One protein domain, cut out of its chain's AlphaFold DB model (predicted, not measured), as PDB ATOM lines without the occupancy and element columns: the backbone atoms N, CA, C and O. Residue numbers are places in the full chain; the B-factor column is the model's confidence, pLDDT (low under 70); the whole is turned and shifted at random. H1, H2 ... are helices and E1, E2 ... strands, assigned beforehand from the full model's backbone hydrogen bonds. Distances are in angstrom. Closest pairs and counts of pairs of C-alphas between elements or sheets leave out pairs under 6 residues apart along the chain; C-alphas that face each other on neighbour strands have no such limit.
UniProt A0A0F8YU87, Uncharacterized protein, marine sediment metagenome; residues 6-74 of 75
ATOM      1  N   SER A   6      -2.922 -25.298  23.748       75.50
ATOM      2  CA  SER A   6      -2.537 -23.907  23.512       75.50
ATOM      3  C   SER A   6      -3.765 -23.090  23.119       75.50
ATOM      4  O   SER A   6      -4.652 -23.581  22.424       75.50
ATOM      5  N   ASP A   7      -3.789 -21.842  23.564       76.81
ATOM      6  CA  ASP A   7      -4.771 -20.813  23.230       76.81
ATOM      7  C   ASP A   7      -4.424 -20.081  21.916       76.81
ATOM      8  O   ASP A   7      -5.179 -19.247  21.418       76.81
ATOM      9  N   ALA A   8      -3.276 -20.409  21.312       79.56
ATOM     10  CA  ALA A   8      -2.858 -19.809  20.059       79.56
ATOM     11  C   ALA A   8      -3.847 -20.153  18.927       79.56
ATOM     12  O   ALA A   8      -4.330 -21.295  18.844       79.56
ATOM     13  N   PRO A   9      -4.115 -19.204  18.014       79.44
ATOM     14  CA  PRO A   9      -4.941 -19.471  16.850       79.44
ATOM     15  C   PRO A   9      -4.321 -20.580  15.994       79.44
ATOM     16  O   PRO A   9      -3.113 -20.597  15.751       79.44
ATOM     17  N   LEU A  10      -5.159 -21.503  15.526       82.38
ATOM     18  CA  LEU A  10      -4.778 -22.551  14.587       82.38
ATOM     19  C   LEU A  10      -5.516 -22.333  13.270       82.38
ATOM     20  O   LEU A  10      -6.745 -22.310  13.244       82.38
ATOM     21  N   THR A  11      -4.768 -22.215  12.176       82.81
ATOM     22  CA  THR A  11      -5.335 -22.139  10.827       82.81
ATOM     23  C   THR A  11      -5.181 -23.482  10.124       82.81
ATOM     24  O   THR A  11      -4.064 -23.967   9.949       82.81
ATOM     25  N   VAL A  12      -6.295 -24.075   9.698       80.00
ATOM     26  CA  VAL A  12      -6.327 -25.323   8.922       80.00
ATOM     27  C   VAL A  12      -7.172 -25.089   7.677       80.00
ATOM     28  O   VAL A  12      -8.319 -24.662   7.771       80.00
ATOM     29  N   ASN A  13      -6.605 -25.345   6.494       79.31
ATOM     30  CA  ASN A  13      -7.317 -25.257   5.210       79.31
ATOM     31  C   ASN A  13      -8.077 -23.928   4.983       79.31
ATOM     32  O   ASN A  13      -9.158 -23.925   4.396       79.31
ATOM     33  N   GLY A  14      -7.515 -22.807   5.455       77.38
ATOM     34  CA  GLY A  14      -8.089 -21.459   5.316       77.38
ATOM     35  C   GLY A  14      -9.085 -21.052   6.410       77.38
ATOM     36  O   GLY A  14      -9.513 -19.901   6.431       77.38
ATOM     37  N   VAL A  15      -9.418 -21.950   7.340       80.12
ATOM     38  CA  VAL A  15     -10.245 -21.651   8.515       80.12
ATOM     39  C   VAL A  15      -9.346 -21.418   9.719       80.12
ATOM     40  O   VAL A  15      -8.498 -22.253  10.027       80.12
ATOM     41  N   THR A  16      -9.539 -20.294  10.409       81.94
ATOM     42  CA  THR A  16      -8.793 -19.962  11.628       81.94
ATOM     43  C   THR A  16      -9.672 -20.166  12.850       81.94
ATOM     44  O   THR A  16     -10.696 -19.505  13.009       81.94
ATOM     45  N   VAL A  17      -9.235 -21.057  13.736       78.38
ATOM     46  CA  VAL A  17      -9.850 -21.312  15.036       78.38
ATOM     47  C   VAL A  17      -9.029 -20.591  16.090       78.38
ATOM     48  O   VAL A  17      -7.863 -20.922  16.308       78.38
ATOM     49  N   LYS A  18      -9.632 -19.593  16.736       80.62
ATOM     50  CA  LYS A  18      -9.023 -18.851  17.840       80.62
ATOM     51  C   LYS A  18      -9.767 -19.184  19.135       80.62
ATOM     52  O   LYS A  18     -10.842 -18.624  19.352       80.62
ATOM     53  N   PRO A  19      -9.236 -20.092  19.963       74.44
ATOM     54  CA  PRO A  19      -9.852 -20.403  21.243       74.44
ATOM     55  C   PRO A  19      -9.651 -19.249  22.238       74.44
ATOM     56  O   PRO A  19      -8.756 -18.419  22.078       74.44
ATOM     57  N   THR A  20     -10.484 -19.193  23.271       73.38
ATOM     58  CA  THR A  20     -10.355 -18.229  24.387       73.38
ATOM     59  C   THR A  20      -9.557 -18.762  25.571       73.38
ATOM     60  O   THR A  20      -9.257 -18.018  26.500       73.38
ATOM     61  N   TRP A  21      -9.225 -20.050  25.529       74.38
ATOM     62  CA  TRP A  21      -8.611 -20.846  26.580       74.38
ATOM     63  C   TRP A  21      -7.798 -21.981  25.950       74.38
ATOM     64  O   TRP A  21      -7.783 -22.169  24.730       74.38
ATOM     65  N   LEU A  22      -7.066 -22.724  26.777       77.56
ATOM     66  CA  LEU A  22      -6.145 -23.763  26.331       77.56
ATOM     67  C   LEU A  22      -6.892 -24.942  25.684       77.56
ATOM     68  O   LEU A  22      -7.508 -25.758  26.365       77.56
ATOM     69  N   TRP A  23      -6.801 -25.069  24.355       80.38
ATOM     70  CA  TRP A  23      -7.389 -26.188  23.605       80.38
ATOM     71  C   TRP A  23      -6.344 -27.151  23.088       80.38
ATOM     72  O   TRP A  23      -5.258 -26.749  22.650       80.38
ATOM     73  N   SER A  24      -6.725 -28.425  23.015       79.69
ATOM     74  CA  SER A  24      -5.900 -29.410  22.330       79.69
ATOM     75  C   SER A  24      -5.736 -29.043  20.843       79.69
ATOM     76  O   SER A  24      -6.643 -28.512  20.192       79.69
ATOM     77  N   LYS A  25      -4.554 -29.289  20.270       80.69
ATOM     78  CA  LYS A  25      -4.290 -29.061  18.840       80.69
ATOM     79  C   LYS A  25      -5.210 -29.910  17.959       80.69
ATOM     80  O   LYS A  25      -5.665 -29.429  16.925       80.69
ATOM     81  N   ARG A  26      -5.485 -31.149  18.382       81.62
ATOM     82  CA  ARG A  26      -6.397 -32.072  17.693       81.62
ATOM     83  C   ARG A  26      -7.802 -31.483  17.606       81.62
ATOM     84  O   ARG A  26      -8.334 -31.369  16.509       81.62
ATOM     85  N   TYR A  27      -8.330 -31.007  18.728       79.69
ATOM     86  CA  TYR A  27      -9.659 -30.418  18.758       79.69
ATOM     87  C   TYR A  27      -9.767 -29.163  17.884       79.69
ATOM     88  O   TYR A  27     -10.682 -29.040  17.076       79.69
ATOM     89  N   ARG A  28      -8.780 -28.257  17.956       81.50
ATOM     90  CA  ARG A  28      -8.732 -27.081  17.068       81.50
ATOM     91  C   ARG A  28      -8.769 -27.460  15.583       81.50
ATOM     92  O   ARG A  28      -9.351 -26.724  14.792       81.50
ATOM     93  N   ALA A  29      -8.163 -28.585  15.198       82.75
ATOM     94  CA  ALA A  29      -8.215 -29.080  13.825       82.75
ATOM     95  C   ALA A  29      -9.597 -29.655  13.459       82.75
ATOM     96  O   ALA A  29     -10.102 -29.336  12.385       82.75
ATOM     97  N   GLU A  30     -10.228 -30.423  14.354       83.19
ATOM     98  CA  GLU A  30     -11.592 -30.950  14.160       83.19
ATOM     99  C   GLU A  30     -12.622 -29.817  14.024       83.19
ATOM    100  O   GLU A  30     -13.465 -29.837  13.126       83.19
ATOM    101  N   VAL A  31     -12.502 -28.764  14.838       79.25
ATOM    102  CA  VAL A  31     -13.342 -27.563  14.721       79.25
ATOM    103  C   VAL A  31     -13.116 -26.857  13.393       79.25
ATOM    104  O   VAL A  31     -14.083 -26.490  12.732       79.25
ATOM    105  N   ALA A  32     -11.862 -26.676  12.973       81.69
ATOM    106  CA  ALA A  32     -11.562 -26.027  11.701       81.69
ATOM    107  C   ALA A  32     -12.159 -26.803  10.512       81.69
ATOM    108  O   ALA A  32     -12.664 -26.199   9.563       81.69
ATOM    109  N   GLU A  33     -12.148 -28.135  10.577       82.94
ATOM    110  CA  GLU A  33     -12.762 -29.001   9.573       82.94
ATOM    111  C   GLU A  33     -14.295 -28.921   9.596       82.94
ATOM    112  O   GLU A  33     -14.908 -28.707   8.549       82.94
ATOM    113  N   SER A  34     -14.916 -28.991  10.776       80.12
ATOM    114  CA  SER A  34     -16.368 -28.834  10.938       80.12
ATOM    115  C   SER A  34     -16.853 -27.458  10.465       80.12
ATOM    116  O   SER A  34     -17.846 -27.336   9.746       80.12
ATOM    117  N   MET A  35     -16.112 -26.397  10.783       77.69
ATOM    118  CA  MET A  35     -16.376 -25.038  10.310       77.69
ATOM    119  C   MET A  35     -16.301 -24.936   8.787       77.69
ATOM    120  O   MET A  35     -17.188 -24.346   8.169       77.69
ATOM    121  N   ARG A  36     -15.284 -25.553   8.174       80.69
ATOM    122  CA  ARG A  36     -15.154 -25.627   6.715       80.69
ATOM    123  C   ARG A  36     -16.351 -26.347   6.090       80.69
ATOM    124  O   ARG A  36     -16.897 -25.841   5.114       80.69
ATOM    125  N   GLN A  37     -16.751 -27.498   6.632       79.88
ATOM    126  CA  GLN A  37     -17.897 -28.268   6.130       79.88
ATOM    127  C   GLN A  37     -19.209 -27.478   6.229       79.88
ATOM    128  O   GLN A  37     -20.027 -27.529   5.317       79.88
ATOM    129  N   ASN A  38     -19.368 -26.684   7.289       76.69
ATOM    130  CA  ASN A  38     -20.538 -25.837   7.513       76.69
ATOM    131  C   ASN A  38     -20.460 -24.457   6.825       76.69
ATOM    132  O   ASN A  38     -21.360 -23.636   7.001       76.69
ATOM    133  N   GLY A  39     -19.387 -24.158   6.080       72.81
ATOM    134  CA  GLY A  39     -19.184 -22.856   5.432       72.81
ATOM    135  C   GLY A  39     -19.004 -21.678   6.403       72.81
ATOM    136  O   GLY A  39     -19.153 -20.524   6.003       72.81
ATOM    137  N   LYS A  40     -18.693 -21.941   7.680       69.00
ATOM    138  CA  LYS A  40     -18.440 -20.908   8.694       69.00
ATOM    139  C   LYS A  40     -16.961 -20.520   8.681       69.00
ATOM    140  O   LYS A  40     -16.093 -21.340   8.954       69.00
ATOM    141  N   SER A  41     -16.662 -19.246   8.432       66.19
ATOM    142  CA  SER A  41     -15.278 -18.738   8.416       66.19
ATOM    143  C   SER A  41     -14.762 -18.308   9.792       66.19
ATOM    144  O   SER A  41     -13.559 -18.136   9.961       66.19
ATOM    145  N   HIS A  42     -15.664 -18.083  10.753       63.59
ATOM    146  CA  HIS A  42     -15.364 -17.681  12.130       63.59
ATOM    147  C   HIS A  42     -16.427 -18.233  13.085       63.59
ATOM    148  O   HIS A  42     -17.617 -18.205  12.772       63.59
ATOM    149  N   LEU A  43     -15.995 -18.699  14.257       65.50
ATOM    150  CA  LEU A  43     -16.874 -18.970  15.392       65.50
ATOM    151  C   LEU A  43     -16.910 -17.737  16.284       65.50
ATOM    152  O   LEU A  43     -15.881 -17.093  16.507       65.50
ATOM    153  N   ARG A  44     -18.091 -17.411  16.814       67.44
ATOM    154  CA  ARG A  44     -18.156 -16.473  17.931       67.44
ATOM    155  C   ARG A  44     -17.457 -17.107  19.123       67.44
ATOM    156  O   ARG A  44     -17.585 -18.301  19.371       67.44
ATOM    157  N   THR A  45     -16.766 -16.266  19.872       62.28
ATOM    158  CA  THR A  45     -15.982 -16.589  21.061       62.28
ATOM    159  C   THR A  45     -16.676 -17.603  21.986       62.28
ATOM    160  O   THR A  45     -16.090 -18.624  22.314       62.28
ATOM    161  N   GLY A  46     -17.959 -17.388  22.312       67.19
ATOM    162  CA  GLY A  46     -18.729 -18.302  23.170       67.19
ATOM    163  C   GLY A  46     -19.263 -19.570  22.487       67.19
ATOM    164  O   GLY A  46     -19.431 -20.577  23.163       67.19
ATOM    165  N   GLU A  47     -19.495 -19.558  21.167       73.12
ATOM    166  CA  GLU A  47     -19.880 -20.776  20.423       73.12
ATOM    167  C   GLU A  47     -18.714 -21.770  20.390       73.12
ATOM    168  O   GLU A  47     -18.915 -22.972  20.506       73.12
ATOM    169  N   ALA A  48     -17.487 -21.263  20.254       71.62
ATOM    170  CA  ALA A  48     -16.279 -22.076  20.251       71.62
ATOM    171  C   ALA A  48     -16.110 -22.838  21.580       71.62
ATOM    172  O   ALA A  48     -15.827 -24.034  21.581       71.62
ATOM    173  N   ASP A  49     -16.323 -22.155  22.704       74.62
ATOM    174  CA  ASP A  49     -16.157 -22.737  24.039       74.62
ATOM    175  C   ASP A  49     -17.197 -23.807  24.341       74.62
ATOM    176  O   ASP A  49     -16.859 -24.855  24.892       74.62
ATOM    177  N   GLN A  50     -18.443 -23.568  23.934       78.69
ATOM    178  CA  GLN A  50     -19.509 -24.547  24.078       78.69
ATOM    179  C   GLN A  50     -19.221 -25.807  23.256       78.69
ATOM    180  O   GLN A  50     -19.219 -26.901  23.815       78.69
ATOM    181  N   LEU A  51     -18.832 -25.648  21.985       79.50
ATOM    182  CA  LEU A  51     -18.459 -26.777  21.132       79.50
ATOM    183  C   LEU A  51     -17.308 -27.598  21.734       79.50
ATOM    184  O   LEU A  51     -17.242 -28.811  21.518       79.50
ATOM    185  N   TYR A  52     -16.371 -26.958  22.449       77.81
ATOM    186  CA  TYR A  52     -15.248 -27.669  23.068       77.81
ATOM    187  C   TYR A  52     -15.689 -28.506  24.251       77.81
ATOM    188  O   TYR A  52     -15.266 -29.655  24.385       77.81
ATOM    189  N   VAL A  53     -16.560 -27.944  25.083       82.88
ATOM    190  CA  VAL A  53     -17.165 -28.661  26.202       82.88
ATOM    191  C   VAL A  53     -17.982 -29.846  25.693       82.88
ATOM    192  O   VAL A  53     -17.829 -30.937  26.233       82.88
ATOM    193  N   GLU A  54     -18.774 -29.665  24.633       85.06
ATOM    194  CA  GLU A  54     -19.563 -30.733  24.007       85.06
ATOM    195  C   GLU A  54     -18.679 -31.852  23.442       85.06
ATOM    196  O   GLU A  54     -18.897 -33.026  23.737       85.06
ATOM    197  N   TRP A  55     -17.630 -31.511  22.688       82.75
ATOM    198  CA  TRP A  55     -16.693 -32.507  22.160       82.75
ATOM    199  C   TRP A  55     -15.946 -33.244  23.272       82.75
ATOM    200  O   TRP A  55     -15.797 -34.460  23.221       82.75
ATOM    201  N   TYR A  56     -15.479 -32.528  24.294       82.44
ATOM    202  CA  TYR A  56     -14.765 -33.143  25.409       82.44
ATOM    203  C   TYR A  56     -15.694 -34.051  26.227       82.44
ATOM    204  O   TYR A  56     -15.276 -35.118  26.678       82.44
ATOM    205  N   ALA A  57     -16.956 -33.648  26.397       87.62
ATOM    206  CA  ALA A  57     -18.003 -34.468  26.993       87.62
ATOM    207  C   ALA A  57     -18.215 -35.766  26.204       87.62
ATOM    208  O   ALA A  57     -18.121 -36.841  26.793       87.62
ATOM    209  N   ASP A  58     -18.399 -35.682  24.884       86.12
ATOM    210  CA  ASP A  58     -18.582 -36.842  24.003       86.12
ATOM    211  C   ASP A  58     -17.373 -37.796  24.032       86.12
ATOM    212  O   ASP A  58     -17.521 -38.989  24.300       86.12
ATOM    213  N   GLN A  59     -16.153 -37.268  23.881       81.75
ATOM    214  CA  GLN A  59     -14.926 -38.073  23.860       81.75
ATOM    215  C   GLN A  59     -14.644 -38.807  25.177       81.75
ATOM    216  O   GLN A  59     -14.004 -39.860  25.173       81.75
ATOM    217  N   HIS A  60     -15.084 -38.252  26.309       81.44
ATOM    218  CA  HIS A  60     -14.838 -38.815  27.637       81.44
ATOM    219  C   HIS A  60     -16.080 -39.448  28.281       81.44
ATOM    220  O   HIS A  60     -15.976 -39.947  29.402       81.44
ATOM    221  N   GLY A  61     -17.232 -39.443  27.601       88.44
ATOM    222  CA  GLY A  61     -18.506 -39.906  28.157       88.44
ATOM    223  C   GLY A  61     -18.939 -39.125  29.404       88.44
ATOM    224  O   GLY A  61     -19.502 -39.709  30.328       88.44
ATOM    225  N   LEU A  62     -18.618 -37.832  29.463       90.31
ATOM    226  CA  LEU A  62     -18.926 -36.939  30.583       90.31
ATOM    227  C   LEU A  62     -20.147 -36.077  30.268       90.31
ATOM    228  O   LEU A  62     -20.470 -35.834  29.109       90.31
ATOM    229  N   THR A  63     -20.795 -35.539  31.299       90.88
ATOM    230  CA  THR A  63     -21.757 -34.447  31.096       90.88
ATOM    231  C   THR A  63     -21.032 -33.146  30.738       90.88
ATOM    232  O   THR A  63     -19.884 -32.942  31.138       90.88
ATOM    233  N   GLU A  64     -21.699 -32.212  30.051       84.94
ATOM    234  CA  GLU A  64     -21.117 -30.898  29.716       84.94
ATOM    235  C   GLU A  64     -20.577 -30.164  30.957       84.94
ATOM    236  O   GLU A  64     -19.528 -29.524  30.920       84.94
ATOM    237  N   THR A  65     -21.254 -30.294  32.102       86.62
ATOM    238  CA  THR A  65     -20.814 -29.664  33.358       86.62
ATOM    239  C   THR A  65     -19.523 -30.289  33.895       86.62
ATOM    240  O   THR A  65     -18.635 -29.575  34.368       86.62
ATOM    241  N   GLU A  66     -19.393 -31.615  33.825       87.44
ATOM    242  CA  GLU A  66     -18.179 -32.325  34.240       87.44
ATOM    243  C   GLU A  66     -17.022 -32.068  33.282       87.44
ATOM    244  O   GLU A  66     -15.907 -31.809  33.735       87.44
ATOM    245  N   ALA A  67     -17.292 -32.088  31.975       86.25
ATOM    246  CA  ALA A  67     -16.341 -31.717  30.940       86.25
ATOM    247  C   ALA A  67     -15.803 -30.307  31.186       86.25
ATOM    248  O   ALA A  67     -14.591 -30.129  31.298       86.25
ATOM    249  N   ARG A  68     -16.690 -29.325  31.393       83.75
ATOM    250  CA  ARG A  68     -16.306 -27.941  31.680       83.75
ATOM    251  C   ARG A  68     -15.429 -27.828  32.921       83.75
ATOM    252  O   ARG A  68     -14.338 -27.282  32.816       83.75
ATOM    253  N   ARG A  69     -15.835 -28.409  34.059       84.00
ATOM    254  CA  ARG A  69     -15.009 -28.408  35.285       84.00
ATOM    255  C   ARG A  69     -13.637 -29.019  35.061       84.00
ATOM    256  O   ARG A  69     -12.659 -28.584  35.660       84.00
ATOM    257  N   ARG A  70     -13.571 -30.079  34.259       81.75
ATOM    258  CA  ARG A  70     -12.334 -30.813  34.016       81.75
ATOM    259  C   ARG A  70     -11.394 -30.026  33.115       81.75
ATOM    260  O   ARG A  70     -10.209 -29.992  33.407       81.75
ATOM    261  N   ILE A  71     -11.927 -29.346  32.102       76.69
ATOM    262  CA  ILE A  71     -11.162 -28.424  31.263       76.69
ATOM    263  C   ILE A  71     -10.715 -27.200  32.078       76.69
ATOM    264  O   ILE A  71      -9.547 -26.832  32.019       76.69
ATOM    265  N   GLU A  72     -11.601 -26.601  32.882       75.06
ATOM    266  CA  GLU A  72     -11.265 -25.470  33.764       75.06
ATOM    267  C   GLU A  72     -10.206 -25.847  34.808       75.06
ATOM    268  O   GLU A  72      -9.351 -25.034  35.124       75.06
ATOM    269  N   GLY A  73     -10.221 -27.083  35.317       70.75
ATOM    270  CA  GLY A  73      -9.190 -27.597  36.222       70.75
ATOM    271  C   GLY A  73      -7.882 -28.019  35.538       70.75
ATOM    272  O   GLY A  73      -6.931 -28.370  36.232       70.75
ATOM    273  N   MET A  74      -7.838 -28.036  34.200       64.19
ATOM    274  CA  MET A  74      -6.639 -28.308  33.393       64.19
ATOM    275  C   MET A  74      -5.957 -27.030  32.879       64.19
ATOM    276  O   MET A  74      -4.830 -27.127  32.384       64.19
TER     277      MET A  74
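Overview. This is residues 6 to 74 of the 75 residues of an uncharacterized protein of marine sediment metagenome (UniProt A0A0F8YU87). A small two-stranded hairpin, E1 and E2, packs on the helix H1 at one end of the domain, and from there the helices go on as a zigzag: H2 runs through the middle, steeply tilted to H1, and H3 crosses the later part of H2 at the other end. The helices make no side-by-side bundle, for H1 is only near H2 and H3 meets H2 alone. The printed part has 69 residues with two named strands and three named helices, in the order E1, E2, H1, H2, H3; the sheet is E1 - E2, antiparallel, and the class is mostly helix. The whole is compact, with a radius of gyration of the C-alphas of 11.6 A, and its outline is only just elongated, with spans of 32 by 21 by 19 A.

Arrangement. The strands E1, residues 10 to 12, and E2, residues 15 to 17, form a hairpin and are antiparallel, with 155 degrees between their directions. N 10 and O 17 are 2.9 A apart and N 17 and O 10 are 2.8 A apart, both within hydrogen-bond range. H1, residues 25 to 37, has its closest C-alphas to E2 at Ala 32 and Val 15, 5.6 A apart. Its closest C-alphas to E1 are those of Ala 32 and Val 12, 6.0 A apart. H2, residues 45 to 60, is close to H1 but not clearly touching: the closest C-alphas, those of Tyr 27 and Tyr 52, are 7.6 A apart. H1 and H2 run opposite ways at a steep tilt of 66 degrees. E2 and H2 are only just apart, with 8.3 A between their closest C-alphas. H3, residues 64 to 72, touches H2, which meets it with residues 53 to 60 alone; the closest C-alphas, those of Ala 57 and Ala 67, are 5.1 A apart. H2 and H3 are about perpendicular, at 76 degrees. H1 and H3 are apart. Every O i to N i+4 pair is within hydrogen-bond range in H1 and H3, and 11 of 12 are in H2.

Along the chain. E1 begins at C-alpha 10, (-4.778, -22.551, 14.587), and E1 and E2 each measure 6.5 A from first to last C-alpha. H2 is the longest helix, 23.2 A from C-alpha 45 to C-alpha 60, which is at (-14.838, -38.815, 27.637). H1 measures 18.6 A. H3 measures 12.0 A and ends at C-alpha 72, (-11.265, -25.470, 33.764).

Size, cuts and confidence. The two C-alphas farthest apart, those of Gly 39 and Gly 73, are 32.7 A apart. The printed part, residues 6 to 74, has no cut. The links E1 to E2 and H2 to H3 are tight, and the links E2 to H1 and H1 to H2 are short. The mean pLDDT of the printed part is 78.7; residues 40 to 46 and residue 74 are under 70.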